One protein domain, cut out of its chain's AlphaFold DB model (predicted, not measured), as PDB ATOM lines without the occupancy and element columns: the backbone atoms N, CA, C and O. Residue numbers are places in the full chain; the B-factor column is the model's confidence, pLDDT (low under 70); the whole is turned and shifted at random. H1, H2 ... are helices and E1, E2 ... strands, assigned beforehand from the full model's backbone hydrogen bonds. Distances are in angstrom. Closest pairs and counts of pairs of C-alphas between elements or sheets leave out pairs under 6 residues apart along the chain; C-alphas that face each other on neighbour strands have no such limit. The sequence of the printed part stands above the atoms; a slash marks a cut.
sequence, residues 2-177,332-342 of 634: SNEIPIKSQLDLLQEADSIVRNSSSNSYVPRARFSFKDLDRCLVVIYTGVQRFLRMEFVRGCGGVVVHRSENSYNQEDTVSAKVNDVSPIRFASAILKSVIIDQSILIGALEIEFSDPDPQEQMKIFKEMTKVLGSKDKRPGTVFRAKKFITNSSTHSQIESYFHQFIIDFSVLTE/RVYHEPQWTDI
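Overview. This is residues 2 to 177 and 332 to 342 of the 634 residues of an uncharacterized protein of Caenorhabditis remanei (UniProt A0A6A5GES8). What shape is this? A twisted wall of seven strands curls round helix H2, with H1 packed next to H2 on the same face and H3 and H4 side by side beyond H2. The other face has no named helix on it; the short H5 lies off that side. What is it made of? The printed part has 187 residues, with five named helices and seven named strands in the order H1 E1 E2 E3 E4 E5 H2 E6 H3 E7 H4 H5, class mixed. The mixed sheet runs E5 E4 E3 E2 E1 E6 E7; the whole is compact, with a radius of gyration of the C-alphas of 15.6 A and spans of 50 by 39 by 35 A.

Arrangement. Where is the first helix? H1, residues 10 to 24, is on the sheet at a height over the sheet of 7.2 A, over E2, residues 42 to 50; their closest C-alphas, of Ser 24 and Thr 49, are 5.9 A apart. How do the first strands pair? E1, residues 29 to 37, E2, E3, residues 53 to 62, E4, residues 65 to 72, and E5, residues 81 to 86, form a meander, each strand the antiparallel neighbour of the one before. Within hydrogen-bond range are N 34 and O 46, 2.8 A, N 45 and O 57, 2.8 A, N 58 and O 69, 2.9 A, and N 68 and O 83, 2.8 A. What follows? H2, residues 90 to 103, touches H1 at a steep tilt of 44 degrees, the same way, closest at the C-alphas of Asp 18 and Val 101, 5.0 A. E6, residues 108 to 116, H3, residues 121 to 135, and E7, residues 147 to 153, form a strand-helix-strand unit, two parallel neighbour strands with a helix between, its crossover right-handed; N 112 and O 150 are 2.9 A apart, and N 33 and O 111, between E1 and its parallel neighbour E6, 2.9 A. How do the last helices stand? H3 touches H2, closest at the C-alphas of Ser 95 and Met 131, 5.7 A, and H4, residues 159 to 168, at a shallow tilt of 12 degrees, closest at those of Met 125 and Ile 161, 6.8 A. H5, residues 332 to 335, is not on the sheet and touches no helix. Every O i to N i+4 pair is within hydrogen-bond range in H1, H2 and H4, and 9 of 11 in H3; H5 is too short for one.

Along the chain. Where does H1 begin? C-alpha 10 is at (25.566, 8.916, 45.650), and H1 is 21.6 A long. Which strands are long? E3 spans 28.3 A and E2 25.7 A; E6 bends by 57 degrees at residue 111. Where does H5 end? C-alpha 335 is at (40.454, -14.494, 42.211).

Size, cuts and confidence. Is the printed part cut? Residues 178 to 331 are not printed; C-alphas 177 and 332 are 23.3 A apart. Which link is long? H3 to E7, with 11 residues. Where is confidence low? The pLDDT is under 70 at residues 2 to 3, 25 to 27, 137 to 144 and 340 to 342.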
ATOM      1  N   SER A   2      12.434 -11.198  39.587       40.25
ATOM      2  CA  SER A   2      13.447 -10.355  38.948       40.25
ATOM      3  C   SER A   2      14.357  -9.766  40.028       40.25
ATOM      4  O   SER A   2      13.891  -9.028  40.890       40.25
ATOM      5  N   ASN A   3      15.651 -10.089  39.985       54.59
ATOM      6  CA  ASN A   3      16.650  -9.459  40.850       54.59
ATOM      7  C   ASN A   3      16.944  -8.042  40.337       54.59
ATOM      8  O   ASN A   3      17.960  -7.802  39.681       54.59
ATOM      9  N   GLU A   4      16.028  -7.107  40.585       79.62
ATOM     10  CA  GLU A   4      16.265  -5.694  40.305       79.62
ATOM     11  C   GLU A   4      17.325  -5.145  41.264       79.62
ATOM     12  O   GLU A   4      17.227  -5.274  42.484       79.62
ATOM     13  N   ILE A   5      18.371  -4.541  40.698       84.88
ATOM     14  CA  ILE A   5      19.457  -3.940  41.475       84.88
ATOM     15  C   ILE A   5      18.918  -2.659  42.133       84.88
ATOM     16  O   ILE A   5      18.469  -1.766  41.406       84.88
ATOM     17  N   PRO A   6      18.987  -2.519  43.472       91.06
ATOM     18  CA  PRO A   6      18.426  -1.370  44.171       91.06
ATOM     19  C   PRO A   6      19.115  -0.071  43.750       91.06
ATOM     20  O   PRO A   6      20.344  -0.001  43.651       91.06
ATOM     21  N   ILE A   7      18.322   0.976  43.531       91.38
ATOM     22  CA  ILE A   7      18.828   2.324  43.266       91.38
ATOM     23  C   ILE A   7      19.158   2.984  44.611       91.38
ATOM     24  O   ILE A   7      18.303   3.049  45.491       91.38
ATOM     25  N   LYS A   8      20.391   3.478  44.766       92.44
ATOM     26  CA  LYS A   8      20.857   4.258  45.927       92.44
ATOM     27  C   LYS A   8      21.286   5.656  45.483       92.44
ATOM     28  O   LYS A   8      21.649   5.858  44.320       92.44
ATOM     29  N   SER A   9      21.284   6.627  46.398       92.19
ATOM     30  CA  SER A   9      21.898   7.924  46.113       92.19
ATOM     31  C   SER A   9      23.430   7.815  46.119       92.19
ATOM     32  O   SER A   9      24.013   6.868  46.654       92.19
ATOM     33  N   GLN A  10      24.106   8.812  45.539       91.19
ATOM     34  CA  GLN A  10      25.566   8.916  45.650       91.19
ATOM     35  C   GLN A  10      26.009   9.059  47.112       91.19
ATOM     36  O   GLN A  10      27.030   8.490  47.490       91.19
ATOM     37  N   LEU A  11      25.241   9.791  47.928       90.88
ATOM     38  CA  LEU A  11      25.583  10.090  49.317       90.88
ATOM     39  C   LEU A  11      25.549   8.836  50.201       90.88
ATOM     40  O   LEU A  11      26.473   8.642  50.986       90.88
ATOM     41  N   ASP A  12      24.554   7.964  50.022       91.38
ATOM     42  CA  ASP A  12      24.412   6.739  50.824       91.38
ATOM     43  C   ASP A  12      25.636   5.828  50.654       91.38
ATOM     44  O   ASP A  12      26.227   5.372  51.627       91.38
ATOM     45  N   LEU A  13      26.060   5.606  49.405       90.38
ATOM     46  CA  LEU A  13      27.222   4.769  49.093       90.38
ATOM     47  C   LEU A  13      28.556   5.426  49.480       90.38
ATOM     48  O   LEU A  13      29.494   4.713  49.837       90.38
ATOM     49  N   LEU A  14      28.644   6.762  49.445       91.06
ATOM     50  CA  LEU A  14      29.790   7.502  49.984       91.06
ATOM     51  C   LEU A  14      29.919   7.274  51.495       91.06
ATOM     52  O   LEU A  14      30.993   6.900  51.961       91.06
ATOM     53  N   GLN A  15      28.823   7.429  52.242       90.56
ATOM     54  CA  GLN A  15      28.781   7.208  53.690       90.56
ATOM     55  C   GLN A  15      29.015   5.737  54.069       90.56
ATOM     56  O   GLN A  15      29.711   5.460  55.045       90.56
ATOM     57  N   GLU A  16      28.489   4.791  53.287       90.44
ATOM     58  CA  GLU A  16      28.699   3.349  53.473       90.44
ATOM     59  C   GLU A  16      30.187   2.981  53.326       90.44
ATOM     60  O   GLU A  16      30.758   2.359  54.223       90.44
ATOM     61  N   ALA A  17      30.850   3.432  52.253       89.56
ATOM     62  CA  ALA A  17      32.279   3.194  52.034       89.56
ATOM     63  C   ALA A  17      33.170   3.869  53.098       89.56
ATOM     64  O   ALA A  17      34.117   3.258  53.594       89.56
ATOM     65  N   ASP A  18      32.846   5.108  53.469       88.06
ATOM     66  CA  ASP A  18      33.538   5.898  54.495       88.06
ATOM     67  C   ASP A  18      33.418   5.253  55.890       88.06
ATOM     68  O   ASP A  18      34.412   5.104  56.601       88.06
ATOM     69  N   SER A  19      32.230   4.755  56.248       88.25
ATOM     70  CA  SER A  19      32.002   3.987  57.479       88.25
ATOM     71  C   SER A  19      32.833   2.697  57.523       88.25
ATOM     72  O   SER A  19      33.538   2.455  58.503       88.25
ATOM     73  N   ILE A  20      32.823   1.894  56.451       87.00
ATOM     74  CA  ILE A  20      33.577   0.626  56.382       87.00
ATOM     75  C   ILE A  20      35.082   0.860  56.542       87.00
ATOM     76  O   ILE A  20      35.747   0.147  57.304       87.00
ATOM     77  N   VAL A  21      35.625   1.860  55.836       86.31
ATOM     78  CA  VAL A  21      37.055   2.172  55.907       86.31
ATOM     79  C   VAL A  21      37.409   2.732  57.280       86.31
ATOM     80  O   VAL A  21      38.299   2.160  57.904       86.31
ATOM     81  N   ARG A  22      36.685   3.725  57.822       83.06
ATOM     82  CA  ARG A  22      36.974   4.270  59.165       83.06
ATOM     83  C   ARG A  22      36.882   3.225  60.277       83.06
ATOM     84  O   ARG A  22      37.775   3.166  61.114       83.06
ATOM     85  N   ASN A  23      35.873   2.352  60.255       81.44
ATOM     86  CA  ASN A  23      35.720   1.276  61.246       81.44
ATOM     87  C   ASN A  23      36.807   0.189  61.133       81.44
ATOM     88  O   ASN A  23      36.959  -0.639  62.034       81.44
ATOM     89  N   SER A  24      37.561   0.167  60.029       74.25
ATOM     90  CA  SER A  24      38.623  -0.812  59.777       74.25
ATOM     91  C   SER A  24      40.040  -0.226  59.790       74.25
ATOM     92  O   SER A  24      40.987  -0.991  59.962       74.25
ATOM     93  N   SER A  25      40.211   1.087  59.613       64.94
ATOM     94  CA  SER A  25      41.508   1.771  59.580       64.94
ATOM     95  C   SER A  25      41.837   2.421  60.924       64.94
ATOM     96  O   SER A  25      41.291   3.467  61.276       64.94
ATOM     97  N   SER A  26      42.787   1.851  61.661       61.25
ATOM     98  CA  SER A  26      43.361   2.508  62.837       61.25
ATOM     99  C   SER A  26      44.220   3.716  62.433       61.25
ATOM    100  O   SER A  26      45.088   3.588  61.570       61.25
ATOM    101  N   ASN A  27      44.051   4.847  63.122       62.84
ATOM    102  CA  ASN A  27      44.950   6.012  63.086       62.84
ATOM    103  C   ASN A  27      45.120   6.696  61.709       62.84
ATOM    104  O   ASN A  27      46.228   7.098  61.354       62.84
ATOM    105  N   SER A  28      44.038   6.841  60.934       83.88
ATOM    106  CA  SER A  28      44.034   7.556  59.638       83.88
ATOM    107  C   SER A  28      45.095   7.057  58.643       83.88
ATOM    108  O   SER A  28      45.669   7.832  57.873       83.88
ATOM    109  N   TYR A  29      45.355   5.748  58.662       91.81
ATOM    110  CA  TYR A  29      46.318   5.070  57.802       91.81
ATOM    111  C   TYR A  29      45.674   3.878  57.091       91.81
ATOM    112  O   TYR A  29      44.964   3.085  57.711       91.81
ATOM    113  N   VAL A  30      45.964   3.723  55.798       94.75
ATOM    114  CA  VAL A  30      45.610   2.527  55.016       94.75
ATOM    115  C   VAL A  30      46.880   1.912  54.413       94.75
ATOM    116  O   VAL A  30      47.611   2.608  53.702       94.75
ATOM    117  N   PRO A  31      47.179   0.620  54.661       95.38
ATOM    118  CA  PRO A  31      48.372  -0.024  54.115       95.38
ATOM    119  C   PRO A  31      48.510   0.076  52.591       95.38
ATOM    120  O   PRO A  31      49.595   0.374  52.092       95.38
ATOM    121  N   ARG A  32      47.424  -0.139  51.834       96.12
ATOM    122  CA  ARG A  32      47.451  -0.091  50.363       96.12
ATOM    123  C   ARG A  32      46.093   0.304  49.793       96.12
ATOM    124  O   ARG A  32      45.062  -0.149  50.284       96.12
ATOM    125  N   ALA A  33      46.083   1.106  48.739       96.81
ATOM    126  CA  ALA A  33      44.891   1.421  47.962       96.81
ATOM    127  C   ALA A  33      45.187   1.188  46.478       96.81
ATOM    128  O   ALA A  33      46.244   1.586  45.997       96.81
ATOM    129  N   ARG A  34      44.263   0.553  45.757       95.25
ATOM    130  CA  ARG A  34      44.373   0.259  44.327       95.25
ATOM    131  C   ARG A  34      43.259   0.913  43.543       95.25
ATOM    132  O   ARG A  34      42.099   0.791  43.933       95.25
ATOM    133  N   PHE A  35      43.615   1.486  42.400       95.81
ATOM    134  CA  PHE A  35      42.689   1.840  41.338       95.81
ATOM    135  C   PHE A  35      43.119   1.155  40.034       95.81
ATOM    136  O   PHE A  35      44.182   1.460  39.497       95.81
ATOM    137  N   SER A  36      42.299   0.239  39.522       94.88
ATOM    138  CA  SER A  36      42.527  -0.426  38.233       94.88
ATOM    139  C   SER A  36      41.482   0.030  37.211       94.88
ATOM    140  O   SER A  36      40.290   0.101  37.522       94.88
ATOM    141  N   PHE A  37      41.904   0.304  35.977       95.31
ATOM    142  CA  PHE A  37      41.039   0.752  34.882       95.31
ATOM    143  C   PHE A  37      41.067  -0.228  33.717       95.31
ATOM    144  O   PHE A  37      42.131  -0.460  33.143       95.31
ATOM    145  N   LYS A  38      39.890  -0.722  33.318       90.44
ATOM    146  CA  LYS A  38      39.726  -1.405  32.030       90.44
ATOM    147  C   LYS A  38      39.629  -0.397  30.899       90.44
ATOM    148  O   LYS A  38      40.367  -0.488  29.926       90.44
ATOM    149  N   ASP A  39      38.730   0.564  31.073       91.62
ATOM    150  CA  ASP A  39      38.330   1.566  30.089       91.62
ATOM    151  C   ASP A  39      37.558   2.704  30.804       91.62
ATOM    152  O   ASP A  39      37.621   2.849  32.029       91.62
ATOM    153  N   LEU A  40      36.833   3.540  30.050       92.88
ATOM    154  CA  LEU A  40      36.008   4.635  30.588       92.88
ATOM    155  C   LEU A  40      34.718   4.182  31.302       92.88
ATOM    156  O   LEU A  40      34.098   4.973  32.022       92.88
ATOM    157  N   ASP A  41      34.317   2.934  31.088       95.12
ATOM    158  CA  ASP A  41      33.048   2.340  31.494       95.12
ATOM    159  C   ASP A  41      33.209   1.257  32.571       95.12
ATOM    160  O   ASP A  41      32.206   0.825  33.147       95.12
ATOM    161  N   ARG A  42      34.443   0.859  32.905       95.00
ATOM    162  CA  ARG A  42      34.717  -0.117  33.962       95.00
ATOM    163  C   ARG A  42      36.020   0.145  34.722       95.00
ATOM    164  O   ARG A  42      37.117   0.135  34.159       95.00
ATOM    165  N   CYS A  43      35.908   0.303  36.040       97.12
ATOM    166  CA  CYS A  43      37.049   0.491  36.941       97.12
ATOM    167  C   CYS A  43      36.838  -0.179  38.316       97.12
ATOM    168  O   CYS A  43      35.713  -0.482  38.713       97.12
ATOM    169  N   LEU A  44      37.934  -0.444  39.027       96.06
ATOM    170  CA  LEU A  44      37.974  -1.181  40.293       96.06
ATOM    171  C   LEU A  44      38.756  -0.394  41.341       96.06
ATOM    172  O   LEU A  44      39.917  -0.061  41.124       96.06
ATOM    173  N   VAL A  45      38.147  -0.181  42.505       97.56
ATOM    174  CA  VAL A  45      38.807   0.331  43.707       97.56
ATOM    175  C   VAL A  45      38.948  -0.799  44.725       97.56
ATOM    176  O   VAL A  45      37.974  -1.487  45.032       97.56
ATOM    177  N   VAL A  46      40.148  -0.977  45.283       96.62
ATOM    178  CA  VAL A  46      40.370  -1.843  46.454       96.62
ATOM    179  C   VAL A  46      41.135  -1.080  47.525       96.62
ATOM    180  O   VAL A  46      42.253  -0.636  47.281       96.62
ATOM    181  N   ILE A  47      40.551  -0.938  48.713       96.81
ATOM    182  CA  ILE A  47      41.178  -0.275  49.861       96.81
ATOM    183  C   ILE A  47      41.497  -1.349  50.894       96.81
ATOM    184  O   ILE A  47      40.594  -1.919  51.503       96.81
ATOM    185  N   TYR A  48      42.782  -1.634  51.079       95.50
ATOM    186  CA  TYR A  48      43.265  -2.569  52.083       95.50
ATOM    187  C   TYR A  48      43.443  -1.842  53.416       95.50
ATOM    188  O   TYR A  48      44.141  -0.832  53.492       95.50
ATOM    189  N   THR A  49      42.841  -2.384  54.470       93.44
ATOM    190  CA  THR A  49      42.893  -1.854  55.842       93.44
ATOM    191  C   THR A  49      43.702  -2.750  56.783       93.44
ATOM    192  O   THR A  49      44.097  -2.312  57.858       93.44
ATOM    193  N   GLY A  50      44.026  -3.981  56.371       92.25
ATOM    194  CA  GLY A  50      44.912  -4.880  57.111       92.25
ATOM    195  C   GLY A  50      45.091  -6.244  56.440       92.25
ATOM    196  O   GLY A  50      44.635  -6.476  55.319       92.25
ATOM    197  N   VAL A  51      45.762  -7.172  57.128       92.88
ATOM    198  CA  VAL A  51      45.898  -8.573  56.683       92.88
ATOM    199  C   VAL A  51      44.506  -9.180  56.507       92.88
ATOM    200  O   VAL A  51      43.722  -9.178  57.449       92.88
ATOM    201  N   GLN A  52      44.200  -9.681  55.304       91.12
ATOM    202  CA  GLN A  52      42.874 -10.211  54.934       91.12
ATOM    203  C   GLN A  52      41.708  -9.213  55.088       91.12
ATOM    204  O   GLN A  52      40.557  -9.620  54.961       91.12
ATOM    205  N   ARG A  53      41.981  -7.917  55.307       93.19
ATOM    206  CA  ARG A  53      40.959  -6.874  55.474       93.19
ATOM    207  C   ARG A  53      41.022  -5.866  54.331       93.19
ATOM    208  O   ARG A  53      42.007  -5.137  54.196       93.19
ATOM    209  N   PHE A  54      39.989  -5.851  53.492       94.56
ATOM    210  CA  PHE A  54      39.882  -4.948  52.348       94.56
ATOM    211  C   PHE A  54      38.431  -4.687  51.929       94.56
ATOM    212  O   PHE A  54      37.604  -5.596  51.896       94.56
ATOM    213  N   LEU A  55      38.148  -3.449  51.527       95.75
ATOM    214  CA  LEU A  55      36.928  -3.074  50.816       95.75
ATOM    215  C   LEU A  55      37.193  -3.156  49.309       95.75
ATOM    216  O   LEU A  55      38.128  -2.522  48.817       95.75
ATOM    217  N   ARG A  56      36.368  -3.904  48.575       95.75
ATOM    218  CA  ARG A  56      36.406  -4.017  47.112       95.75
ATOM    219  C   ARG A  56      35.159  -3.361  46.519       95.75
ATOM    220  O   ARG A  56      34.045  -3.675  46.925       95.75
ATOM    221  N   MET A  57      35.340  -2.473  45.544       97.25
ATOM    222  CA  MET A  57      34.255  -1.789  44.836       97.25
ATOM    223  C   MET A  57      34.547  -1.749  43.340       97.25
ATOM    224  O   MET A  57      35.511  -1.123  42.903       97.25
ATOM    225  N   GLU A  58      33.710  -2.406  42.549       96.19
ATOM    226  CA  GLU A  58      33.801  -2.419  41.093       96.19
ATOM    227  C   GLU A  58      32.658  -1.613  40.481       96.19
ATOM    228  O   GLU A  58      31.493  -1.817  40.808       96.19
ATOM    229  N   PHE A  59      33.009  -0.684  39.598       97.25
ATOM    230  CA  PHE A  59      32.112   0.297  39.007       97.25
ATOM    231  C   PHE A  59      31.964  -0.032  37.523       97.25
ATOM    232  O   PHE A  59      32.948   0.006  36.785       97.25
ATOM    233  N   VAL A  60      30.745  -0.348  37.088       96.19
ATOM    234  CA  VAL A  60      30.432  -0.760  35.711       96.19
ATOM    235  C   VAL A  60      29.357   0.157  35.137       96.19
ATOM    236  O   VAL A  60      28.373   0.467  35.809       96.19
ATOM    237  N   ARG A  61      29.510   0.600  33.888       96.00
ATOM    238  CA  ARG A  61      28.482   1.366  33.173       96.00
ATOM    239  C   ARG A  61      27.165   0.590  33.132       96.00
ATOM    240  O   ARG A  61      27.098  -0.504  32.581       96.00
ATOM    241  N   GLY A  62      26.106   1.194  33.665       89.25
ATOM    242  CA  GLY A  62      24.737   0.694  33.567       89.25
ATOM    243  C   GLY A  62      23.863   1.604  32.702       89.25
ATOM    244  O   GLY A  62      24.217   2.747  32.405       89.25
ATOM    245  N   CYS A  63      22.676   1.125  32.328       83.75
ATOM    246  CA  CYS A  63      21.684   1.938  31.621       83.75
ATOM    247  C   CYS A  63      21.267   3.146  32.484       83.75
ATOM    248  O   CYS A  63      20.608   2.977  33.514       83.75
ATOM    249  N   GLY A  64      21.657   4.357  32.075       83.50
ATOM    250  CA  GLY A  64      21.374   5.602  32.800       83.50
ATOM    251  C   GLY A  64      22.269   5.878  34.018       83.50
ATOM    252  O   GLY A  64      21.899   6.694  34.855       83.50
ATOM    253  N   GLY A  65      23.424   5.215  34.163       91.88
ATOM    254  CA  GLY A  65      24.315   5.475  35.298       91.88
ATOM    255  C   GLY A  65      25.460   4.477  35.470       91.88
ATOM    256  O   GLY A  65      26.046   4.000  34.497       91.88
ATOM    257  N   VAL A  66      25.767   4.151  36.723       96.38
ATOM    258  CA  VAL A  66      26.762   3.155  37.140       96.38
ATOM    259  C   VAL A  66      26.110   2.109  38.042       96.38
ATOM    260  O   VAL A  66      25.269   2.430  38.883       96.38
ATOM    261  N   VAL A  67      26.502   0.851  37.873       96.56
ATOM    262  CA  VAL A  67      26.273  -0.223  38.841       96.56
ATOM    263  C   VAL A  67      27.556  -0.395  39.644       96.56
ATOM    264  O   VAL A  67      28.639  -0.513  39.070       96.56
ATOM    265  N   VAL A  68      27.436  -0.372  40.969       96.56
ATOM    266  CA  VAL A  68      28.539  -0.602  41.902       96.56
ATOM    267  C   VAL A  68      28.361  -1.959  42.556       96.56
ATOM    268  O   VAL A  68      27.345  -2.225  43.195       96.56
ATOM    269  N   HIS A  69      29.376  -2.795  42.394       95.25
ATOM    270  CA  HIS A  69      29.508  -4.132  42.945       95.25
ATOM    271  C   HIS A  69      30.484  -4.072  44.127       95.25
ATOM    272  O   HIS A  69      31.690  -3.896  43.930       95.25
ATOM    273  N   ARG A  70      29.965  -4.167  45.356       95.50
ATOM    274  CA  ARG A  70      30.717  -4.020  46.608       95.50
ATOM    275  C   ARG A  70      30.861  -5.363  47.326       95.50
ATOM    276  O   ARG A  70      29.861  -6.025  47.574       95.50
ATOM    277  N   SER A  71      32.074  -5.711  47.742       94.50
ATOM    278  CA  SER A  71      32.337  -6.822  48.668       94.50
ATOM    279  C   SER A  71      33.355  -6.408  49.735       94.50
ATOM    280  O   SER A  71      34.174  -5.507  49.532       94.50
ATOM    281  N   GLU A  72      33.304  -7.058  50.894       94.75
ATOM    282  CA  GLU A  72      34.274  -6.881  51.978       94.75
ATOM    283  C   GLU A  72      35.020  -8.193  52.194       94.75
ATOM    284  O   GLU A  72      34.410  -9.244  52.361       94.75
ATOM    285  N   ASN A  73      36.351  -8.135  52.175       92.88
ATOM    286  CA  ASN A  73      37.263  -9.252  52.445       92.88
ATOM    287  C   ASN A  73      37.116 -10.470  51.504       92.88
ATOM    288  O   ASN A  73      37.790 -11.482  51.705       92.88
ATOM    289  N   SER A  74      36.295 -10.364  50.454       89.94
ATOM    290  CA  SER A  74      36.013 -11.432  49.493       89.94
ATOM    291  C   SER A  74      36.196 -10.999  48.038       89.94
ATOM    292  O   SER A  74      35.972  -9.847  47.658       89.94
ATOM    293  N   TYR A  75      36.587 -11.978  47.224       84.31
ATOM    294  CA  TYR A  75      36.655 -11.909  45.766       84.31
ATOM    295  C   TYR A  75      35.487 -12.649  45.089       84.31
ATOM    296  O   TYR A  75      35.381 -12.603  43.865       84.31
ATOM    297  N   ASN A  76      34.640 -13.352  45.850       83.12
ATOM    298  CA  ASN A  76      33.504 -14.078  45.296       83.12
ATOM    299  C   ASN A  76      32.410 -13.095  44.847       83.12
ATOM    300  O   ASN A  76      32.086 -12.132  45.543       83.12
ATOM    301  N   GLN A  77      31.822 -13.360  43.682       79.88
ATOM    302  CA  GLN A  77      30.711 -12.577  43.157       79.88
ATOM    303  C   GLN A  77      29.415 -12.812  43.954       79.88
ATOM    304  O   GLN A  77      28.567 -11.928  44.000       79.88
ATOM    305  N   GLU A  78      29.274 -13.958  44.622       85.12
ATOM    306  CA  GLU A  78      28.113 -14.261  45.476       85.12
ATOM    307  C   GLU A  78      28.087 -13.394  46.749       85.12
ATOM    308  O   GLU A  78      27.017 -12.985  47.191       85.12
ATOM    309  N   ASP A  79      29.259 -13.008  47.271       89.12
ATOM    310  CA  ASP A  79      29.406 -12.123  48.441       89.12
ATOM    311  C   ASP A  79      29.235 -10.626  48.088       89.12
ATOM    312  O   ASP A  79      29.565  -9.739  48.882       89.12
ATOM    313  N   THR A  80      28.798 -10.314  46.863       91.06
ATOM    314  CA  THR A  80      28.781  -8.951  46.322       91.06
ATOM    315  C   THR A  80      27.405  -8.297  46.449       91.06
ATOM    316  O   THR A  80      26.458  -8.635  45.736       91.06
ATOM    317  N   VAL A  81      27.321  -7.246  47.263       93.12
ATOM    318  CA  VAL A  81      26.165  -6.342  47.307       93.12
ATOM    319  C   VAL A  81      26.234  -5.396  46.110       93.12
ATOM    320  O   VAL A  81      27.240  -4.721  45.892       93.12
ATOM    321  N   SER A  82      25.159  -5.331  45.324       94.25
ATOM    322  CA  SER A  82      25.089  -4.487  44.126       94.25
ATOM    323  C   SER A  82      24.104  -3.335  44.314       94.25
ATOM    324  O   SER A  82      23.011  -3.538  44.837       94.25
ATOM    325  N   ALA A  83      24.466  -2.136  43.858       94.56
ATOM    326  CA  ALA A  83      23.595  -0.962  43.863       94.56
ATOM    327  C   ALA A  83      23.753  -0.149  42.571       94.56
ATOM    328  O   ALA A  83      24.842  -0.077  42.002       94.56
ATOM    329  N   LYS A  84      22.674   0.484  42.111       95.00
ATOM    330  CA  LYS A  84      22.673   1.374  40.947       95.00
ATOM    331  C   LYS A  84      22.666   2.832  41.398       95.00
ATOM    332  O   LYS A  84      21.915   3.204  42.293       95.00
ATOM    333  N   VAL A  85      23.454   3.660  40.722       94.12
ATOM    334  CA  VAL A  85      23.490   5.115  40.890       94.12
ATOM    335  C   VAL A  85      23.300   5.766  39.527       94.12
ATOM    336  O   VAL A  85      24.020   5.446  38.582       94.12
ATOM    337  N   ASN A  86      22.334   6.673  39.415       92.69
ATOM    338  CA  ASN A  86      22.010   7.332  38.150       92.69
ATOM    339  C   ASN A  86      22.964   8.505  37.840       92.69
ATOM    340  O   ASN A  86      23.635   9.037  38.727       92.69
ATOM    341  N   ASP A  87      23.022   8.888  36.562       89.56
ATOM    342  CA  ASP A  87      23.586  10.156  36.058       89.56
ATOM    343  C   ASP A  87      25.066  10.448  36.389       89.56
ATOM    344  O   ASP A  87      25.528  11.590  36.344       89.56
ATOM    345  N   VAL A  88      25.859   9.407  36.658       93.06
ATOM    346  CA  VAL A  88      27.302   9.515  36.926       93.06
ATOM    347  C   VAL A  88      28.111   8.489  36.120       93.06
ATOM    348  O   VAL A  88      27.612   7.424  35.755       93.06
ATOM    349  N   SER A  89      29.368   8.816  35.794       94.25
ATOM    350  CA  SER A  89      30.296   7.869  35.160       94.25
ATOM    351  C   SER A  89      31.052   7.028  36.197       94.25
ATOM    352  O   SER A  89      31.353   7.545  37.277       94.25
ATOM    353  N   PRO A  90      31.419   5.769  35.874       96.69
ATOM    354  CA  PRO A  90      32.180   4.888  36.762       96.69
ATOM    355  C   PRO A  90      33.418   5.561  37.359       96.69
ATOM    356  O   PRO A  90      33.570   5.610  38.577       96.69
ATOM    357  N   ILE A  91      34.243   6.195  36.518       96.75
ATOM    358  CA  ILE A  91      35.472   6.876  36.952       96.75
ATOM    359  C   ILE A  91      35.184   8.075  37.856       96.75
ATOM    360  O   ILE A  91      35.880   8.248  38.856       96.75
ATOM    361  N   ARG A  92      34.168   8.898  37.552       95.00
ATOM    362  CA  ARG A  92      33.814  10.035  38.419       95.00
ATOM    363  C   ARG A  92      33.308   9.558  39.771       95.00
ATOM    364  O   ARG A  92      33.706  10.129  40.780       95.00
ATOM    365  N   PHE A  93      32.485   8.509  39.808       96.06
ATOM    366  CA  PHE A  93      31.943   8.019  41.071       96.06
ATOM    367  C   PHE A  93      33.005   7.312  41.923       96.06
ATOM    368  O   PHE A  93      33.145   7.631  43.100       96.06
ATOM    369  N   ALA A  94      33.853   6.476  41.318       96.94
ATOM    370  CA  ALA A  94      35.028   5.911  41.982       96.94
ATOM    371  C   ALA A  94      35.977   7.006  42.514       96.94
ATOM    372  O   ALA A  94      36.460   6.920  43.643       96.94
ATOM    373  N   SER A  95      36.188   8.083  41.747       95.19
ATOM    374  CA  SER A  95      36.980   9.239  42.193       95.19
ATOM    375  C   SER A  95      36.312  10.007  43.339       95.19
ATOM    376  O   SER A  95      37.010  10.482  44.228       95.19
ATOM    377  N   ALA A  96      34.978  10.115  43.359       94.19
ATOM    378  CA  ALA A  96      34.237  10.749  44.451       94.19
ATOM    379  C   ALA A  96      34.346   9.937  45.749       94.19
ATOM    380  O   ALA A  96      34.598  10.512  46.806       94.19
ATOM    381  N   ILE A  97      34.246   8.605  45.651       94.38
ATOM    382  CA  ILE A  97      34.478   7.669  46.759       94.38
ATOM    383  C   ILE A  97      35.898   7.846  47.307       94.38
ATOM    384  O   ILE A  97      36.065   8.134  48.487       94.38
ATOM    385  N   LEU A  98      36.927   7.775  46.457       93.69
ATOM    386  CA  LEU A  98      38.319   7.966  46.881       93.69
ATOM    387  C   LEU A  98      38.571   9.354  47.491       93.69
ATOM    388  O   LEU A  98      39.300   9.467  48.478       93.69
ATOM    389  N   LYS A  99      37.951  10.407  46.945       92.00
ATOM    390  CA  LYS A  99      38.033  11.757  47.508       92.00
ATOM    391  C   LYS A  99      37.438  11.800  48.917       92.00
ATOM    392  O   LYS A  99      38.137  12.207  49.837       92.00
ATOM    393  N   SER A 100      36.200  11.339  49.085       90.69
ATOM    394  CA  SER A 100      35.476  11.386  50.363       90.69
ATOM    395  C   SER A 100      36.131  10.533  51.447       90.69
ATOM    396  O   SER A 100      36.206  10.958  52.595       90.69
ATOM    397  N   VAL A 101      36.588   9.332  51.082       90.81
ATOM    398  CA  VAL A 101      37.085   8.316  52.022       90.81
ATOM    399  C   VAL A 101      38.555   8.531  52.382       90.81
ATOM    400  O   VAL A 101      38.944   8.270  53.514       90.81
ATOM    401  N   ILE A 102      39.388   8.993  51.440       91.75
ATOM    402  CA  ILE A 102      40.846   9.085  51.633       91.75
ATOM    403  C   ILE A 102      41.315  10.541  51.712       91.75
ATOM    404  O   ILE A 102      41.960  10.922  52.687       91.75
ATOM    405  N   ILE A 103      41.009  11.355  50.696       90.06
ATOM    406  CA  ILE A 103      41.571  12.712  50.562       90.06
ATOM    407  C   ILE A 103      40.963  13.666  51.594       90.06
ATOM    408  O   ILE A 103      41.697  14.321  52.328       90.06
ATOM    409  N   ASP A 104      39.634  13.718  51.689       88.44
ATOM    410  CA  ASP A 104      38.924  14.622  52.599       88.44
ATOM    411  C   ASP A 104      39.158  14.242  54.076       88.44
ATOM    412  O   ASP A 104      39.189  15.113  54.941       88.44
ATOM    413  N   GLN A 105      39.426  12.958  54.354       87.00
ATOM    414  CA  GLN A 105      39.861  12.458  55.669       87.00
ATOM    415  C   GLN A 105      41.383  12.609  55.909       87.00
ATOM    416  O   GLN A 105      41.885  12.234  56.968       87.00
ATOM    417  N   SER A 106      42.141  13.133  54.935       88.44
ATOM    418  CA  SER A 106      43.608  13.296  54.970       88.44
ATOM    419  C   SER A 106      44.409  12.015  55.273       88.44
ATOM    420  O   SER A 106      45.535  12.094  55.783       88.44
ATOM    421  N   ILE A 107      43.852  10.843  54.942       91.69
ATOM    422  CA  ILE A 107      44.434   9.525  55.229       91.69
ATOM    423  C   ILE A 107      45.799   9.365  54.551       91.69
ATOM    424  O   ILE A 107      45.976   9.679  53.372       91.69
ATOM    425  N   LEU A 108      46.756   8.820  55.302       94.25
ATOM    426  CA  LEU A 108      48.065   8.427  54.791       94.25
ATOM    427  C   LEU A 108      47.987   7.016  54.189       94.25
ATOM    428  O   LEU A 108      47.577   6.066  54.853       94.25
ATOM    429  N   ILE A 109      48.413   6.875  52.939       95.81
ATOM    430  CA  ILE A 109      48.461   5.606  52.210       95.81
ATOM    431  C   ILE A 109      49.891   5.054  52.278       95.81
ATOM    432  O   ILE A 109      50.850   5.768  51.969       95.81
ATOM    433  N   GLY A 110      50.055   3.779  52.638       96.00
ATOM    434  CA  GLY A 110      51.340   3.085  52.514       96.00
ATOM    435  C   GLY A 110      51.766   2.976  51.047       96.00
ATOM    436  O   GLY A 110      52.773   3.558  50.646       96.00
ATOM    437  N   ALA A 111      50.946   2.308  50.232       96.25
ATOM    438  CA  ALA A 111      51.127   2.196  48.785       96.25
ATOM    439  C   ALA A 111      49.848   2.531  47.990       96.25
ATOM    440  O   ALA A 111      48.784   1.979  48.263       96.25
ATOM    441  N   LEU A 112      49.954   3.400  46.983       97.19
ATOM    442  CA  LEU A 112      48.892   3.702  46.019       97.19
ATOM    443  C   LEU A 112      49.207   3.031  44.673       97.19
ATOM    444  O   LEU A 112      50.154   3.433  44.003       97.19
ATOM    445  N   GLU A 113      48.415   2.036  44.277       95.31
ATOM    446  CA  GLU A 113      48.482   1.374  42.966       95.31
ATOM    447  C   GLU A 113      47.548   2.070  41.962       95.31
ATOM    448  O   GLU A 113      46.355   2.221  42.234       95.31
ATOM    449  N   ILE A 114      48.068   2.436  40.788       94.12
ATOM    450  CA  ILE A 114      47.298   2.854  39.609       94.12
ATOM    451  C   ILE A 114      47.628   1.890  38.464       94.12
ATOM    452  O   ILE A 114      48.764   1.828  38.001       94.12
ATOM    453  N   GLU A 115      46.639   1.126  38.005       91.75
ATOM    454  CA  GLU A 115      46.812   0.075  36.995       91.75
ATOM    455  C   GLU A 115      45.930   0.353  35.769       91.75
ATOM    456  O   GLU A 115      44.730   0.591  35.903       91.75
ATOM    457  N   PHE A 116      46.493   0.258  34.562       90.88
ATOM    458  CA  PHE A 116      45.735   0.346  33.308       90.88
ATOM    459  C   PHE A 116      45.749  -0.987  32.557       90.88
ATOM    460  O   PHE A 116      46.782  -1.654  32.489       90.88
ATOM    461  N   SER A 117      44.623  -1.377  31.961       87.62
ATOM    462  CA  SER A 117      44.563  -2.537  31.062       87.62
ATOM    463  C   SER A 117      44.999  -2.188  29.639       87.62
ATOM    464  O   SER A 117      45.771  -2.929  29.036       87.62
ATOM    465  N   ASP A 118      44.517  -1.059  29.114       85.88
ATOM    466  CA  ASP A 118      44.847  -0.574  27.774       85.88
ATOM    467  C   ASP A 118      46.125   0.287  27.810       85.88
ATOM    468  O   ASP A 118      46.159   1.271  28.559       85.88
ATOM    469  N   PRO A 119      47.183  -0.048  27.044       85.31
ATOM    470  CA  PRO A 119      48.390   0.764  26.944       85.31
ATOM    471  C   PRO A 119      48.252   2.025  26.066       85.31
ATOM    472  O   PRO A 119      49.222   2.781  25.991       85.31
ATOM    473  N   ASP A 120      47.119   2.279  25.392       89.12
ATOM    474  CA  ASP A 120      46.925   3.498  24.586       89.12
ATOM    475  C   ASP A 120      46.987   4.769  25.461       89.12
ATOM    476  O   ASP A 120      46.093   5.014  26.284       89.12
ATOM    477  N   PRO A 121      47.984   5.655  25.251       91.31
ATOM    478  CA  PRO A 121      48.088   6.899  26.002       91.31
ATOM    479  C   PRO A 121      46.864   7.810  25.842       91.31
ATOM    480  O   PRO A 121      46.623   8.631  26.725       91.31
ATOM    481  N   GLN A 122      46.091   7.707  24.751       93.50
ATOM    482  CA  GLN A 122      44.897   8.534  24.550       93.50
ATOM    483  C   GLN A 122      43.724   8.096  25.434       93.50
ATOM    484  O   GLN A 122      43.074   8.961  26.026       93.50
ATOM    485  N   GLU A 123      43.464   6.795  25.587       93.31
ATOM    486  CA  GLU A 123      42.437   6.313  26.523       93.31
ATOM    487  C   GLU A 123      42.845   6.581  27.977       93.31
ATOM    488  O   GLU A 123      42.065   7.169  28.737       93.31
ATOM    489  N   GLN A 124      44.102   6.303  28.345       95.50
ATOM    490  CA  GLN A 124      44.640   6.646  29.670       95.50
ATOM    491  C   GLN A 124      44.508   8.153  29.975       95.50
ATOM    492  O   GLN A 124      44.130   8.548  31.083       95.50
ATOM    493  N   MET A 125      44.729   9.019  28.977       95.31
ATOM    494  CA  MET A 125      44.542  10.469  29.100       95.31
ATOM    495  C   MET A 125      43.084  10.866  29.359       95.31
ATOM    496  O   MET A 125      42.826  11.801  30.121       95.31
ATOM    497  N   LYS A 126      42.113  10.198  28.722       96.38
ATOM    498  CA  LYS A 126      40.684  10.457  28.968       96.38
ATOM    499  C   LYS A 126      40.296  10.041  30.386       96.38
ATOM    500  O   LYS A 126      39.611  10.808  31.058       96.38
ATOM    501  N   ILE A 127      40.785   8.893  30.854       95.88
ATOM    502  CA  ILE A 127      40.570   8.400  32.222       95.88
ATOM    503  C   ILE A 127      41.106   9.411  33.246       95.88
ATOM    504  O   ILE A 127      40.353   9.883  34.101       95.88
ATOM    505  N   PHE A 128      42.362   9.845  33.101       93.94
ATOM    506  CA  PHE A 128      42.975  10.870  33.955       93.94
ATOM    507  C   PHE A 128      42.180  12.196  33.956       93.94
ATOM    508  O   PHE A 128      41.959  12.811  35.006       93.94
ATOM    509  N   LYS A 129      41.677  12.628  32.791       92.94
ATOM    510  CA  LYS A 129      40.809  13.817  32.661       92.94
ATOM    511  C   LYS A 129      39.435  13.646  33.317       92.94
ATOM    512  O   LYS A 129      38.857  14.635  33.757       92.94
ATOM    513  N   GLU A 130      38.887  12.435  33.381       94.06
ATOM    514  CA  GLU A 130      37.637  12.159  34.097       94.06
ATOM    515  C   GLU A 130      37.839  12.139  35.619       94.06
ATOM    516  O   GLU A 130      37.001  12.683  36.337       94.06
ATOM    517  N   MET A 131      38.969  11.618  36.114       92.44
ATOM    518  CA  MET A 131      39.321  11.668  37.543       92.44
ATOM    519  C   MET A 131      39.527  13.100  38.047       92.44
ATOM    520  O   MET A 131      38.939  13.514  39.047       92.44
ATOM    521  N   THR A 132      40.341  13.887  37.338       89.62
ATOM    522  CA  THR A 132      40.707  15.262  37.738       89.62
ATOM    523  C   THR A 132      39.526  16.237  37.742       89.62
ATOM    524  O   THR A 132      39.584  17.260  38.422       89.62
ATOM    525  N   LYS A 133      38.403  15.913  37.083       89.88
ATOM    526  CA  LYS A 133      37.133  16.655  37.234       89.88
ATOM    527  C   LYS A 133      36.538  16.559  38.641       89.88
ATOM    528  O   LYS A 133      35.801  17.460  39.030       89.88
ATOM    529  N   VAL A 134      36.839  15.490  39.382       89.62
ATOM    530  CA  VAL A 134      36.321  15.239  40.738       89.62
ATOM    531  C   VAL A 134      37.389  15.509  41.795       89.62
ATOM    532  O   VAL A 134      37.118  16.200  42.775       89.62
ATOM    533  N   LEU A 135      38.612  15.014  41.579       86.69
ATOM    534  CA  LEU A 135      39.737  15.212  42.501       86.69
ATOM    535  C   LEU A 135      40.297  16.648  42.456       86.69
ATOM    536  O   LEU A 135      40.890  17.112  43.424       86.69
ATOM    537  N   GLY A 136      40.101  17.368  41.348       75.25
ATOM    538  CA  GLY A 136      40.790  18.627  41.063       75.25
ATOM    539  C   GLY A 136      42.207  18.413  40.515       75.25
ATOM    540  O   GLY A 136      42.555  17.331  40.040       75.25
ATOM    541  N   SER A 137      43.019  19.469  40.565       64.62
ATOM    542  CA  SER A 137      44.467  19.436  40.320       64.62
ATOM    543  C   SER A 137      45.164  20.421  41.260       64.62
ATOM    544  O   SER A 137      44.547  21.411  41.672       64.62
ATOM    545  N   LYS A 138      46.451  20.191  41.559       62.69
ATOM    546  CA  LYS A 138      47.260  21.083  42.415       62.69
ATOM    547  C   LYS A 138      47.190  22.555  41.999       62.69
ATOM    548  O   LYS A 138      47.050  23.410  42.865       62.69
ATOM    549  N   ASP A 139      47.202  22.838  40.694       57.72
ATOM    550  CA  ASP A 139      47.164  24.208  40.150       57.72
ATOM    551  C   ASP A 139      45.863  24.956  40.478       57.72
ATOM    552  O   ASP A 139      45.821  26.184  40.437       57.72
ATOM    553  N   LYS A 140      44.777  24.222  40.754       54.78
ATOM    554  CA  LYS A 140      43.439  24.781  41.000       54.78
ATOM    555  C   LYS A 140      43.009  24.690  42.459       54.78
ATOM    556  O   LYS A 140      42.227  25.529  42.899       54.78
ATOM    557  N   ARG A 141      43.457  23.661  43.186       55.59
ATOM    558  CA  ARG A 141      43.169  23.436  44.609       55.59
ATOM    559  C   ARG A 141      44.364  22.752  45.288       55.59
ATOM    560  O   ARG A 141      44.468  21.525  45.244       55.59
ATOM    561  N   PRO A 142      45.253  23.515  45.944       53.84
ATOM    562  CA  PRO A 142      46.242  22.942  46.849       53.84
ATOM    563  C   PRO A 142      45.525  22.179  47.973       53.84
ATOM    564  O   PRO A 142      44.701  22.759  48.677       53.84
ATOM    565  N   GLY A 143      45.809  20.881  48.117       54.81
ATOM    566  CA  GLY A 143      45.282  20.038  49.200       54.81
ATOM    567  C   GLY A 143      44.466  18.812  48.772       54.81
ATOM    568  O   GLY A 143      44.416  17.851  49.530       54.81
ATOM    569  N   THR A 144      43.883  18.764  47.565       69.62
ATOM    570  CA  THR A 144      43.125  17.577  47.108       69.62
ATOM    571  C   THR A 144      44.003  16.562  46.369       69.62
ATOM    572  O   THR A 144      43.826  16.303  45.179       69.62
ATOM    573  N   VAL A 145      44.978  15.997  47.085       86.38
ATOM    574  CA  VAL A 145      45.964  15.029  46.570       86.38
ATOM    575  C   VAL A 145      46.068  13.800  47.473       86.38
ATOM    576  O   VAL A 145      45.822  13.878  48.675       86.38
ATOM    577  N   PHE A 146      46.458  12.654  46.911       92.12
ATOM    578  CA  PHE A 146      46.732  11.457  47.701       92.12
ATOM    579  C   PHE A 146      48.074  11.576  48.423       92.12
ATOM    580  O   PHE A 146      49.121  11.768  47.802       92.12
ATOM    581  N   ARG A 147      48.039  11.392  49.742       93.69
ATOM    582  CA  ARG A 147      49.216  11.331  50.610       93.69
ATOM    583  C   ARG A 147      49.722   9.891  50.639       93.69
ATOM    584  O   ARG A 147      49.302   9.115  51.490       93.69
ATOM    585  N   ALA A 148      50.563   9.510  49.680       95.19
ATOM    586  CA  ALA A 148      51.053   8.138  49.528       95.19
ATOM    587  C   ALA A 148      52.575   8.057  49.700       95.19
ATOM    588  O   ALA A 148      53.299   8.796  49.039       95.19
ATOM    589  N   LYS A 149      53.066   7.134  50.542       96.00
ATOM    590  CA  LYS A 149      54.518   6.915  50.711       96.00
ATOM    591  C   LYS A 149      55.158   6.222  49.512       96.00
ATOM    592  O   LYS A 149      56.313   6.501  49.189       96.00
ATOM    593  N   LYS A 150      54.411   5.327  48.868       95.81
ATOM    594  CA  LYS A 150      54.807   4.617  47.654       95.81
ATOM    595  C   LYS A 150      53.738   4.781  46.573       95.81
ATOM    596  O   LYS A 150      52.558   4.549  46.835       95.81
ATOM    597  N   PHE A 151      54.147   5.153  45.366       95.44
ATOM    598  CA  PHE A 151      53.309   5.161  44.166       95.44
ATOM    599  C   PHE A 151      53.680   3.970  43.281       95.44
ATOM    600  O   PHE A 151      54.865   3.703  43.091       95.44
ATOM    601  N   ILE A 152      52.688   3.230  42.786       93.50
ATOM    602  CA  ILE A 152      52.886   1.974  42.058       93.50
ATOM    603  C   ILE A 152      52.102   1.995  40.749       93.50
ATOM    604  O   ILE A 152      50.909   2.293  40.748       93.50
ATOM    605  N   THR A 153      52.758   1.616  39.656       91.19
ATOM    606  CA  THR A 153      52.147   1.416  38.338       91.19
ATOM    607  C   THR A 153      52.376  -0.005  37.814       91.19
ATOM    608  O   THR A 153      53.229  -0.750  38.305       91.19
ATOM    609  N   ASN A 154      51.597  -0.403  36.804       86.50
ATOM    610  CA  ASN A 154      51.840  -1.623  36.028       86.50
ATOM    611  C   ASN A 154      52.516  -1.305  34.682       86.50
ATOM    612  O   ASN A 154      52.455  -0.179  34.192       86.50
ATOM    613  N   SER A 155      53.080  -2.323  34.027       80.38
ATOM    614  CA  SER A 155      53.804  -2.191  32.749       80.38
ATOM    615  C   SER A 155      52.991  -1.657  31.562       80.38
ATOM    616  O   SER A 155      53.575  -1.308  30.540       80.38
ATOM    617  N   SER A 156      51.661  -1.615  31.667       83.56
ATOM    618  CA  SER A 156      50.782  -1.003  30.663       83.56
ATOM    619  C   SER A 156      50.625   0.509  30.848       83.56
ATOM    620  O   SER A 156      50.165   1.187  29.934       83.56
ATOM    621  N   THR A 157      50.978   1.062  32.012       86.06
ATOM    622  CA  THR A 157      50.870   2.502  32.274       86.06
ATOM    623  C   THR A 157      51.891   3.261  31.428       86.06
ATOM    624  O   THR A 157      53.089   2.996  31.491       86.06
ATOM    625  N   HIS A 158      51.439   4.226  30.627       89.62
ATOM    626  CA  HIS A 158      52.343   5.017  29.799       89.62
ATOM    627  C   HIS A 158      53.084   6.065  30.649       89.62
ATOM    628  O   HIS A 158      52.470   6.782  31.439       89.62
ATOM    629  N   SER A 159      54.393   6.232  30.448       83.56
ATOM    630  CA  SER A 159      55.258   7.078  31.298       83.56
ATOM    631  C   SER A 159      54.846   8.558  31.376       83.56
ATOM    632  O   SER A 159      55.063   9.226  32.388       83.56
ATOM    633  N   GLN A 160      54.192   9.093  30.338       86.50
ATOM    634  CA  GLN A 160      53.599  10.437  30.393       86.50
ATOM    635  C   GLN A 160      52.398  10.510  31.354       86.50
ATOM    636  O   GLN A 160      52.197  11.531  32.004       86.50
ATOM    637  N   ILE A 161      51.606   9.439  31.451       91.38
ATOM    638  CA  ILE A 161      50.436   9.352  32.334       91.38
ATOM    639  C   ILE A 161      50.894   9.183  33.782       91.38
ATOM    640  O   ILE A 161      50.441   9.924  34.650       91.38
ATOM    641  N   GLU A 162      51.865   8.302  34.026       87.69
ATOM    642  CA  GLU A 162      52.576   8.184  35.307       87.69
ATOM    643  C   GLU A 162      53.097   9.552  35.784       87.69
ATOM    644  O   GLU A 162      52.796   9.986  36.898       87.69
ATOM    645  N   SER A 163      53.778  10.287  34.895       84.88
ATOM    646  CA  SER A 163      54.267  11.644  35.171       84.88
ATOM    647  C   SER A 163      53.142  12.610  35.565       84.88
ATOM    648  O   SER A 163      53.359  13.478  36.407       84.88
ATOM    649  N   TYR A 164      51.938  12.474  34.998       89.12
ATOM    650  CA  TYR A 164      50.789  13.324  35.329       89.12
ATOM    651  C   TYR A 164      50.140  12.955  36.670       89.12
ATOM    652  O   TYR A 164      49.769  13.857  37.422       89.12
ATOM    653  N   PHE A 165      50.045  11.670  37.025       89.00
ATOM    654  CA  PHE A 165      49.622  11.262  38.372       89.00
ATOM    655  C   PHE A 165      50.570  11.824  39.436       89.00
ATOM    656  O   PHE A 165      50.130  12.495  40.374       89.00
ATOM    657  N   HIS A 166      51.871  11.633  39.225       82.75
ATOM    658  CA  HIS A 166      52.939  12.162  40.064       82.75
ATOM    659  C   HIS A 166      52.836  13.693  40.216       82.75
ATOM    660  O   HIS A 166      52.735  14.217  41.328       82.75
ATOM    661  N   GLN A 167      52.749  14.427  39.101       83.00
ATOM    662  CA  GLN A 167      52.681  15.890  39.109       83.00
ATOM    663  C   GLN A 167      51.398  16.445  39.736       83.00
ATOM    664  O   GLN A 167      51.498  17.352  40.559       83.00
ATOM    665  N   PHE A 168      50.212  15.924  39.408       84.69
ATOM    666  CA  PHE A 168      48.944  16.608  39.704       84.69
ATOM    667  C   PHE A 168      48.090  15.977  40.808       84.69
ATOM    668  O   PHE A 168      47.221  16.670  41.337       84.69
ATOM    669  N   ILE A 169      48.310  14.702  41.150       88.75
ATOM    670  CA  ILE A 169      47.405  13.911  42.004       88.75
ATOM    671  C   ILE A 169      48.080  13.403  43.295       88.75
ATOM    672  O   ILE A 169      47.379  13.126  44.265       88.75
ATOM    673  N   ILE A 170      49.415  13.323  43.355       90.12
ATOM    674  CA  ILE A 170      50.159  12.750  44.496       90.12
ATOM    675  C   ILE A 170      50.893  13.837  45.292       90.12
ATOM    676  O   ILE A 170      51.475  14.752  44.711       90.12
ATOM    677  N   ASP A 171      50.881  13.756  46.621       89.56
ATOM    678  CA  ASP A 171      51.643  14.644  47.507       89.56
ATOM    679  C   ASP A 171      53.133  14.256  47.549       89.56
ATOM    680  O   ASP A 171      53.501  13.208  48.078       89.56
ATOM    681  N   PHE A 172      53.999  15.125  47.018       87.75
ATOM    682  CA  PHE A 172      55.453  14.929  47.021       87.75
ATOM    683  C   PHE A 172      56.076  15.003  48.416       87.75
ATOM    684  O   PHE A 172      57.133  14.421  48.622       87.75
ATOM    685  N   SER A 173      55.455  15.699  49.375       88.62
ATOM    686  CA  SER A 173      56.045  15.909  50.706       88.62
ATOM    687  C   SER A 173      56.099  14.640  51.565       88.62
ATOM    688  O   SER A 173      56.772  14.616  52.592       88.62
ATOM    689  N   VAL A 174      55.397  13.583  51.142       92.25
ATOM    690  CA  VAL A 174      55.349  12.276  51.815       92.25
ATOM    691  C   VAL A 174      55.782  11.110  50.921       92.25
ATOM    692  O   VAL A 174      55.857   9.982  51.410       92.25
ATOM    693  N   LEU A 175      56.041  11.352  49.632       92.75
ATOM    694  CA  LEU A 175      56.367  10.317  48.652       92.75
ATOM    695  C   LEU A 175      57.850   9.935  48.738       92.75
ATOM    696  O   LEU A 175      58.728  10.768  48.549       92.75
ATOM    697  N   THR A 176      58.115   8.652  48.977       94.31
ATOM    698  CA  THR A 176      59.470   8.094  49.155       94.31
ATOM    699  C   THR A 176      59.870   7.075  48.084       94.31
ATOM    700  O   THR A 176      61.058   6.888  47.829       94.31
ATOM    701  N   GLU A 177      58.905   6.419  47.428       93.19
ATOM    702  CA  GLU A 177      59.168   5.414  46.389       93.19
ATOM    703  C   GLU A 177      58.187   5.561  45.215       93.19
ATOM    704  O   GLU A 177      56.975   5.645  45.417       93.19
ATOM    705  N   ARG A 332      45.756 -13.209  42.367       75.56
ATOM    706  CA  ARG A 332      44.907 -12.323  41.551       75.56
ATOM    707  C   ARG A 332      44.500 -12.981  40.215       75.56
ATOM    708  O   ARG A 332      43.340 -12.858  39.846       75.56
ATOM    709  N   VAL A 333      45.355 -13.806  39.579       70.69
ATOM    710  CA  VAL A 333      44.989 -14.568  38.354       70.69
ATOM    711  C   VAL A 333      43.758 -15.456  38.524       70.69
ATOM    712  O   VAL A 333      43.005 -15.617  37.567       70.69
ATOM    713  N   TYR A 334      43.560 -16.037  39.708       71.06
ATOM    714  CA  TYR A 334      42.435 -16.928  39.995       71.06
ATOM    715  C   TYR A 334      41.243 -16.167  40.579       71.06
ATOM    716  O   TYR A 334      40.106 -16.432  40.206       71.06
ATOM    717  N   HIS A 335      41.499 -15.222  41.487       75.38
ATOM    718  CA  HIS A 335      40.454 -14.494  42.211       75.38
ATOM    719  C   HIS A 335      39.849 -13.326  41.421       75.38
ATOM    720  O   HIS A 335      38.697 -12.968  41.630       75.38
ATOM    721  N   GLU A 336      40.610 -12.722  40.513       77.31
ATOM    722  CA  GLU A 336      40.171 -11.600  39.684       77.31
ATOM    723  C   GLU A 336      40.794 -11.676  38.274       77.31
ATOM    724  O   GLU A 336      41.480 -10.751  37.828       77.31
ATOM    725  N   PRO A 337      40.538 -12.766  37.516       72.81
ATOM    726  CA  PRO A 337      41.133 -12.996  36.195       72.81
ATOM    727  C   PRO A 337      40.851 -11.863  35.206       72.81
ATOM    728  O   PRO A 337      41.648 -11.623  34.303       72.81
ATOM    729  N   GLN A 338      39.726 -11.161  35.381       77.06
ATOM    730  CA  GLN A 338      39.358 -10.015  34.557       77.06
ATOM    731  C   GLN A 338      40.248  -8.795  34.823       77.06
ATOM    732  O   GLN A 338      40.450  -8.023  33.899       77.06
ATOM    733  N   TRP A 339      40.817  -8.648  36.023       77.50
ATOM    734  CA  TRP A 339      41.632  -7.508  36.469       77.50
ATOM    735  C   TRP A 339      43.142  -7.797  36.484       77.50
ATOM    736  O   TRP A 339      43.932  -6.988  36.957       77.50
ATOM    737  N   THR A 340      43.573  -8.958  35.979       64.75
ATOM    738  CA  THR A 340      44.983  -9.376  36.054       64.75
ATOM    739  C   THR A 340      45.808  -8.942  34.834       64.75
ATOM    740  O   THR A 340      46.444  -9.764  34.175       64.75
ATOM    741  N   ASP A 341      45.845  -7.638  34.550       58.97
ATOM    742  CA  ASP A 341      46.684  -7.062  33.477       58.97
ATOM    743  C   ASP A 341      48.157  -6.877  33.899       58.97
ATOM    744  O   ASP A 341      49.017  -6.542  33.094       58.97
ATOM    745  N   ILE A 342      48.460  -7.143  35.172       49.50
ATOM    746  CA  ILE A 342      49.813  -7.214  35.759       49.50
ATOM    747  C   ILE A 342      50.564  -8.483  35.282       49.50
ATOM    748  O   ILE A 342      51.754  -8.665  35.550       49.50
TER     749      ILE A 342